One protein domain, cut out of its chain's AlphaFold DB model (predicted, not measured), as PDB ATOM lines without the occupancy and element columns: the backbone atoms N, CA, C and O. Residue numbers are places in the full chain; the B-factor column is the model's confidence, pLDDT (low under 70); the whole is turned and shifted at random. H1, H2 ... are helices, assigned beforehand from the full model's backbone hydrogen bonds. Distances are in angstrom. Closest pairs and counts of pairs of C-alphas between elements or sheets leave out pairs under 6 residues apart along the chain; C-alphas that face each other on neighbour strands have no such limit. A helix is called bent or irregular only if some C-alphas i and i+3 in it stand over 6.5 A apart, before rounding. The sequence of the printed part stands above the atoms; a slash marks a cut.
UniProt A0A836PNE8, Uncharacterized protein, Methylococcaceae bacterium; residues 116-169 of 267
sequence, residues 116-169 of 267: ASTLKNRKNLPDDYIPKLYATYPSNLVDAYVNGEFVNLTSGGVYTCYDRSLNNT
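AT A GLANCE: This is residues 116 to 169 of the 267 residues of an uncharacterized protein of Methylococcaceae bacterium (UniProt A0A836PNE8). Three short helices form a small loose cluster, and a long tail with no named element runs away from it. H2 and H3 make a helical hairpin, H1 meets H3 near the residue where H3 ends, and residues 161 to 169 stick out at the far end of the tail. The printed part has 54 residues with three named helices, in the order H1, H2, H3, and no named strand. Its class is all helix, though under half of the residues, 24 of 54, are in named elements. The whole is loose, with a radius of gyration of the C-alphas of 13.5 A, and it spans 43 by 20 by 17 A, the tail making much of the length.

HOW THE PARTS SIT: H3, residues 139 to 147, is the longest helix, and it touches both H1, residues 118 to 124, and H2, residues 129 to 136. H2 and H3 only just touch, with 3 pairs of C-alphas within 8 A; their closest C-alphas, those of Tyr 134 and Val 142, are 6.0 A apart. They are a hairpin, with a shallow tilt of 24 degrees, opposite ways. H1 and H3 touch, with the closest C-alphas, those of Thr 118 and Val 146, 5.0 A apart. Their lines stand at a steep tilt of 68 degrees, only just short of about perpendicular, and they run the same way. H1 and H2 are apart. In H2 and H3 every O i to N i+4 pair is within hydrogen-bond range. In H1 1 of 3 such pairs is within range, beside 3 of 4 O i to N i+3 pairs.

IN THESE COORDINATES: H3 is 11.7 A long from first to last C-alpha, and C-alpha 147 is at (231.031, 222.624, 219.403). H2 is 10.8 A long, with C-alpha 129 at (228.317, 220.991, 233.071). H1 is 9.7 A long and begins with C-alpha 118 at (227.622, 225.448, 224.028). H1 is irregular: C-alphas 120 and 123 are 8.0 A apart, where about 5 A is found in a regular helix, and its line is a rough one.

THE WHOLE: The two C-alphas farthest apart, those of Asn 124 and Thr 169, are 43.9 A apart. The printed part has no cut. The links H1 to H2, of 4 residues, and H2 to H3, of 2 residues, are tight. Residues 123 to 129, of which 123 and 124 belong to H1 and 129 to H2, stand free, as do residues 161 to 169. Without these stretches the body has 38 residues and spans 33 by 21 by 12 A. Residues 148 to 169 hold no named element, and their C-alphas lie 8 to 26 A from the mean of the C-alphas. The mean pLDDT of the printed part is 78.9; 9 residues, residue 140 and residues 153 to 160, are under 70.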
ATOM      1  N   ALA A 116     225.797 227.030 216.759       86.38
ATOM      2  CA  ALA A 116     225.810 227.572 218.108       86.38
ATOM      3  C   ALA A 116     226.516 226.591 219.051       86.38
ATOM      4  O   ALA A 116     225.936 225.612 219.498       86.38
ATOM      5  N   SER A 117     227.784 226.867 219.356       87.06
ATOM      6  CA  SER A 117     228.522 226.091 220.352       87.06
ATOM      7  C   SER A 117     228.034 226.417 221.764       87.06
ATOM      8  O   SER A 117     227.920 227.589 222.137       87.06
ATOM      9  N   THR A 118     227.871 225.379 222.580       85.56
ATOM     10  CA  THR A 118     227.622 225.448 224.028       85.56
ATOM     11  C   THR A 118     228.652 226.326 224.745       85.56
ATOM     12  O   THR A 118     228.323 227.045 225.688       85.56
ATOM     13  N   LEU A 119     229.895 226.363 224.250       84.44
ATOM     14  CA  LEU A 119     230.969 227.204 224.789       84.44
ATOM     15  C   LEU A 119     230.628 228.697 224.735       84.44
ATOM     16  O   LEU A 119     230.992 229.438 225.648       84.44
ATOM     17  N   LYS A 120     229.884 229.145 223.714       86.00
ATOM     18  CA  LYS A 120     229.442 230.545 223.589       86.00
ATOM     19  C   LYS A 120     228.428 230.930 224.671       86.00
ATOM     20  O   LYS A 120     228.301 232.108 224.993       86.00
ATOM     21  N   ASN A 121     227.737 229.947 225.250       87.62
ATOM     22  CA  ASN A 121     226.756 230.135 226.316       87.62
ATOM     23  C   ASN A 121     227.308 229.806 227.716       87.62
ATOM     24  O   ASN A 121     226.545 229.767 228.676       87.62
ATOM     25  N   ARG A 122     228.627 229.597 227.865       84.88
ATOM     26  CA  ARG A 122     229.249 229.135 229.121       84.88
ATOM     27  C   ARG A 122     228.871 229.969 230.347       84.88
ATOM     28  O   ARG A 122     228.651 229.403 231.403       84.88
ATOM     29  N   LYS A 123     228.725 231.290 230.198       88.94
ATOM     30  CA  LYS A 123     228.323 232.202 231.289       88.94
ATOM     31  C   LYS A 123     226.961 231.874 231.926       88.94
ATOM     32  O   LYS A 123     226.685 232.337 233.022       88.94
ATOM     33  N   ASN A 124     226.111 231.137 231.211       90.94
ATOM     34  CA  ASN A 124     224.770 230.747 231.639       90.94
ATOM     35  C   ASN A 124     224.693 229.248 231.987       90.94
ATOM     36  O   ASN A 124     223.596 228.715 232.134       90.94
ATOM     37  N   LEU A 125     225.833 228.556 232.060       89.44
ATOM     38  CA  LEU A 125     225.916 227.133 232.375       89.44
ATOM     39  C   LEU A 125     226.606 226.938 233.730       89.44
ATOM     40  O   LEU A 125     227.490 227.722 234.070       89.44
ATOM     41  N   PRO A 126     226.251 225.886 234.487       92.75
ATOM     42  CA  PRO A 126     227.041 225.468 235.638       92.75
ATOM     43  C   PRO A 126     228.491 225.172 235.236       92.75
ATOM     44  O   PRO A 126     228.728 224.557 234.192       92.75
ATOM     45  N   ASP A 127     229.449 225.549 236.086       90.81
ATOM     46  CA  ASP A 127     230.887 225.374 235.816       90.81
ATOM     47  C   ASP A 127     231.271 223.909 235.549       90.81
ATOM     48  O   ASP A 127     232.201 223.619 234.797       90.81
ATOM     49  N   ASP A 128     230.525 222.972 236.136       90.75
ATOM     50  CA  ASP A 128     230.763 221.538 236.021       90.75
ATOM     51  C   ASP A 128     230.000 220.856 234.872       90.75
ATOM     52  O   ASP A 128     230.219 219.669 234.629       90.75
ATOM     53  N   TYR A 129     229.157 221.576 234.122       89.81
ATOM     54  CA  TYR A 129     228.317 220.991 233.071       89.81
ATOM     55  C   TYR A 129     229.145 220.325 231.963       89.81
ATOM     56  O   TYR A 129     228.955 219.151 231.651       89.81
ATOM     57  N   ILE A 130     230.106 221.058 231.398       87.25
ATOM     58  CA  ILE A 130     230.968 220.546 230.326       87.25
ATOM     59  C   ILE A 130     231.893 219.427 230.844       87.25
ATOM     60  O   ILE A 130     231.909 218.362 230.225       87.25
ATOM     61  N   PRO A 131     232.612 219.583 231.980       89.69
ATOM     62  CA  PRO A 131     233.390 218.490 232.567       89.69
ATOM     63  C   PRO A 131     232.585 217.204 232.804       89.69
ATOM     64  O   PRO A 131     233.072 216.115 232.506       89.69
ATOM     65  N   LYS A 132     231.338 217.314 233.282       88.44
ATOM     66  CA  LYS A 132     230.443 216.162 233.472       88.44
ATOM     67  C   LYS A 132     230.115 215.452 232.161       88.44
ATOM     68  O   LYS A 132     230.086 214.223 232.148       88.44
ATOM     69  N   LEU A 133     229.905 216.187 231.065       85.81
ATOM     70  CA  LEU A 133     229.678 215.577 229.750       85.81
ATOM     71  C   LEU A 133     230.884 214.735 229.317       85.81
ATOM     72  O   LEU A 133     230.697 213.569 228.977       85.81
ATOM     73  N   TYR A 134     232.106 215.270 229.417       83.75
ATOM     74  CA  TYR A 134     233.340 214.531 229.101       83.75
ATOM     75  C   TYR A 134     233.593 213.334 230.022       83.75
ATOM     76  O   TYR A 134     234.202 212.359 229.595       83.75
ATOM     77  N   ALA A 135     233.129 213.385 231.271       86.25
ATOM     78  CA  ALA A 135     233.213 212.248 232.185       86.25
ATOM     79  C   ALA A 135     232.192 211.140 231.865       86.25
ATOM     80  O   ALA A 135     232.388 209.996 232.271       86.25
ATOM     81  N   THR A 136     231.099 211.472 231.168       80.00
ATOM     82  CA  THR A 136     229.966 210.561 230.933       80.00
ATOM     83  C   THR A 136     230.002 209.930 229.544       80.00
ATOM     84  O   THR A 136     229.669 208.756 229.393       80.00
ATOM     85  N   TYR A 137     230.397 210.692 228.526       75.19
ATOM     86  CA  TYR A 137     230.370 210.263 227.130       75.19
ATOM     87  C   TYR A 137     231.777 210.269 226.515       75.19
ATOM     88  O   TYR A 137     232.629 211.051 226.938       75.19
ATOM     89  N   PRO A 138     232.027 209.441 225.483       77.12
ATOM     90  CA  PRO A 138     233.235 209.526 224.666       77.12
ATOM     91  C   PRO A 138     233.530 210.966 224.223       77.12
ATOM     92  O   PRO A 138     232.640 211.660 223.726       77.12
ATOM     93  N   SER A 139     234.780 211.412 224.386       76.12
ATOM     94  CA  SER A 139     235.178 212.808 224.161       76.12
ATOM     95  C   SER A 139     234.812 213.318 222.769       76.12
ATOM     96  O   SER A 139     234.312 214.426 222.651       76.12
ATOM     97  N   ASN A 140     234.941 212.482 221.739       69.88
ATOM     98  CA  ASN A 140     234.566 212.803 220.361       69.88
ATOM     99  C   ASN A 140     233.068 213.115 220.183       69.88
ATOM    100  O   ASN A 140     232.713 213.944 219.347       69.88
ATOM    101  N   LEU A 141     232.187 212.465 220.953       73.88
ATOM    102  CA  LEU A 141     230.753 212.769 220.950       73.88
ATOM    103  C   LEU A 141     230.500 214.090 221.678       73.88
ATOM    104  O   LEU A 141     229.776 214.948 221.180       73.88
ATOM    105  N   VAL A 142     231.146 214.284 222.828       78.06
ATOM    106  CA  VAL A 142     231.015 215.518 223.613       78.06
ATOM    107  C   VAL A 142     231.520 216.720 222.833       78.06
ATOM    108  O   VAL A 142     230.840 217.736 222.798       78.06
ATOM    109  N   ASP A 143     232.658 216.598 222.155       76.56
ATOM    110  CA  ASP A 143     233.222 217.643 221.307       76.56
ATOM    111  C   ASP A 143     232.228 218.067 220.223       76.56
ATOM    112  O   ASP A 143     232.074 219.258 219.963       76.56
ATOM    113  N   ALA A 144     231.501 217.125 219.625       73.19
ATOM    114  CA  ALA A 144     230.484 217.434 218.631       73.19
ATOM    115  C   ALA A 144     229.310 218.220 219.215       73.19
ATOM    116  O   ALA A 144     228.953 219.276 218.692       73.19
ATOM    117  N   TYR A 145     228.758 217.746 220.335       77.69
ATOM    118  CA  TYR A 145     227.643 218.400 221.017       77.69
ATOM    119  C   TYR A 145     228.038 219.773 221.584       77.69
ATOM    120  O   TYR A 145     227.289 220.744 221.490       77.69
ATOM    121  N   VAL A 146     229.243 219.894 222.139       84.62
ATOM    122  CA  VAL A 146     229.757 221.139 222.720       84.62
ATOM    123  C   VAL A 146     230.098 222.155 221.630       84.62
ATOM    124  O   VAL A 146     229.809 223.344 221.799       84.62
ATOM    125  N   ASN A 147     230.671 221.728 220.505       84.00
ATOM    126  CA  ASN A 147     231.031 222.624 219.403       84.00
ATOM    127  C   ASN A 147     229.868 222.900 218.433       84.00
ATOM    128  O   ASN A 147     229.923 223.889 217.701       84.00
ATOM    129  N   GLY A 148     228.796 222.103 218.467       82.88
ATOM    130  CA  GLY A 148     227.678 222.205 217.524       82.88
ATOM    131  C   GLY A 148     228.062 221.718 216.125       82.88
ATOM    132  O   GLY A 148     227.687 222.326 215.122       82.88
ATOM    133  N   GLU A 149     228.873 220.663 216.063       83.56
ATOM    134  CA  GLU A 149     229.439 220.115 214.832       83.56
ATOM    135  C   GLU A 149     228.744 218.812 214.424       83.56
ATOM    136  O   GLU A 149     228.390 217.985 215.262       83.56
ATOM    137  N   PHE A 150     228.587 218.598 213.115       84.81
ATOM    138  CA  PHE A 150     228.126 217.313 212.592       84.81
ATOM    139  C   PHE A 150     229.300 216.330 212.583       84.81
ATOM    140  O   PHE A 150     230.225 216.487 211.784       84.81
ATOM    141  N   VAL A 151     229.264 215.311 213.442       75.50
ATOM    142  CA  VAL A 151     230.299 214.263 213.496       75.50
ATOM    143  C   VAL A 151     229.728 212.882 213.206       75.50
ATOM    144  O   VAL A 151     228.522 212.675 213.155       75.50
ATOM    145  N   ASN A 152     230.590 211.889 213.046       70.44
ATOM    146  CA  ASN A 152     230.122 210.517 212.975       70.44
ATOM    147  C   ASN A 152     229.781 209.990 214.383       70.44
ATOM    148  O   ASN A 152     230.688 209.747 215.175       70.44
ATOM    149  N   LEU A 153     228.488 209.831 214.690       67.75
ATOM    150  CA  LEU A 153     228.017 209.284 215.973       67.75
ATOM    151  C   LEU A 153     227.897 207.748 215.962       67.75
ATOM    152  O   LEU A 153     227.987 207.114 217.007       67.75
ATOM    153  N   THR A 154     227.675 207.141 214.791       59.47
ATOM    154  CA  THR A 154     227.361 205.705 214.641       59.47
ATOM    155  C   THR A 154     228.564 204.856 214.272       59.47
ATOM    156  O   THR A 154     228.624 203.683 214.629       59.47
ATOM    157  N   SER A 155     229.532 205.431 213.565       51.16
ATOM    158  CA  SER A 155     230.815 204.784 213.325       51.16
ATOM    159  C   SER A 155     231.810 205.426 214.272       51.16
ATOM    160  O   SER A 155     232.325 206.513 214.001       51.16
ATOM    161  N   GLY A 156     232.109 204.741 215.377       49.31
ATOM    162  CA  GLY A 156     233.430 204.913 215.964       49.31
ATOM    163  C   GLY A 156     234.415 204.767 214.812       49.31
ATOM    164  O   GLY A 156     234.326 203.793 214.058       49.31
ATOM    165  N   GLY A 157     235.266 205.768 214.579       50.00
ATOM    166  CA  GLY A 157     236.365 205.572 213.646       50.00
ATOM    167  C   GLY A 157     237.035 204.268 214.058       50.00
ATOM    168  O   GLY A 157     237.450 204.154 215.206       50.00
ATOM    169  N   VAL A 158     237.070 203.268 213.168       54.81
ATOM    170  CA  VAL A 158     237.710 201.971 213.471       54.81
ATOM    171  C   VAL A 158     239.140 202.216 213.977       54.81
ATOM    172  O   VAL A 158     239.641 201.490 214.828       54.81
ATOM    173  N   TYR A 159     239.730 203.332 213.531       60.50
ATOM    174  CA  TYR A 159     240.982 203.901 213.998       60.50
ATOM    175  C   TYR A 159     240.763 205.307 214.578       60.50
ATOM    176  O   TYR A 159     241.019 206.307 213.914       60.50
ATOM    177  N   THR A 160     240.284 205.407 215.822       61.97
ATOM    178  CA  THR A 160     240.082 206.695 216.523       61.97
ATOM    179  C   THR A 160     241.363 207.520 216.678       61.97
ATOM    180  O   THR A 160     241.291 208.729 216.865       61.97
ATOM    181  N   CYS A 161     242.526 206.878 216.577       71.12
ATOM    182  CA  CYS A 161     243.834 207.524 216.643       71.12
ATOM    183  C   CYS A 161     244.336 208.052 215.286       71.12
ATOM    184  O   CYS A 161     245.427 208.611 215.245       71.12
ATOM    185  N   TYR A 162     243.603 207.833 214.185       75.06
ATOM    186  CA  TYR A 162     244.014 208.284 212.856       75.06
ATOM    187  C   TYR A 162     243.525 209.709 212.580       75.06
ATOM    188  O   TYR A 162     242.324 209.973 212.531       75.06
ATOM    189  N   ASP A 163     244.466 210.608 212.326       77.88
ATOM    190  CA  ASP A 163     244.242 211.984 211.911       77.88
ATOM    191  C   ASP A 163     244.891 212.216 210.538       77.88
ATOM    192  O   ASP A 163     246.076 211.956 210.333       77.88
ATOM    193  N   ARG A 164     244.117 212.721 209.570       79.62
ATOM    194  CA  ARG A 164     244.598 212.916 208.191       79.62
ATOM    195  C   ARG A 164     245.758 213.906 208.091       79.62
ATOM    196  O   ARG A 164     246.546 213.785 207.168       79.62
ATOM    197  N   SER A 165     245.847 214.893 208.977       79.62
ATOM    198  CA  SER A 165     246.939 215.866 208.975       79.62
ATOM    199  C   SER A 165     248.189 215.310 209.650       79.62
ATOM    200  O   SER A 165     249.291 215.611 209.205       79.62
ATOM    201  N   LEU A 166     248.031 214.531 210.723       82.19
ATOM    202  CA  LEU A 166     249.157 213.989 211.492       82.19
ATOM    203  C   LEU A 166     249.718 212.689 210.907       82.19
ATOM    204  O   LEU A 166     250.890 212.387 211.111       82.19
ATOM    205  N   ASN A 167     248.890 211.906 210.214       86.38
ATOM    206  CA  ASN A 167     249.257 210.594 209.682       86.38
ATOM    207  C   ASN A 167     249.410 210.565 208.154       86.38
ATOM    208  O   ASN A 167     249.627 209.487 207.600       86.38
ATOM    209  N   ASN A 168     249.294 211.704 207.464       87.88
ATOM    210  CA  ASN A 168     249.680 211.782 206.054       87.88
ATOM    211  C   ASN A 168     251.209 211.726 205.906       87.88
ATOM    212  O   ASN A 168     251.946 212.164 206.787       87.88
ATOM    213  N   THR A 169     251.681 211.197 204.780       88.06
ATOM    214  CA  THR A 169     253.104 211.067 204.463       88.06
ATOM    215  C   THR A 169     253.332 211.258 202.967       88.06
ATOM    216  O   THR A 169     252.574 210.743 202.152       88.06
TER     217      THR A 169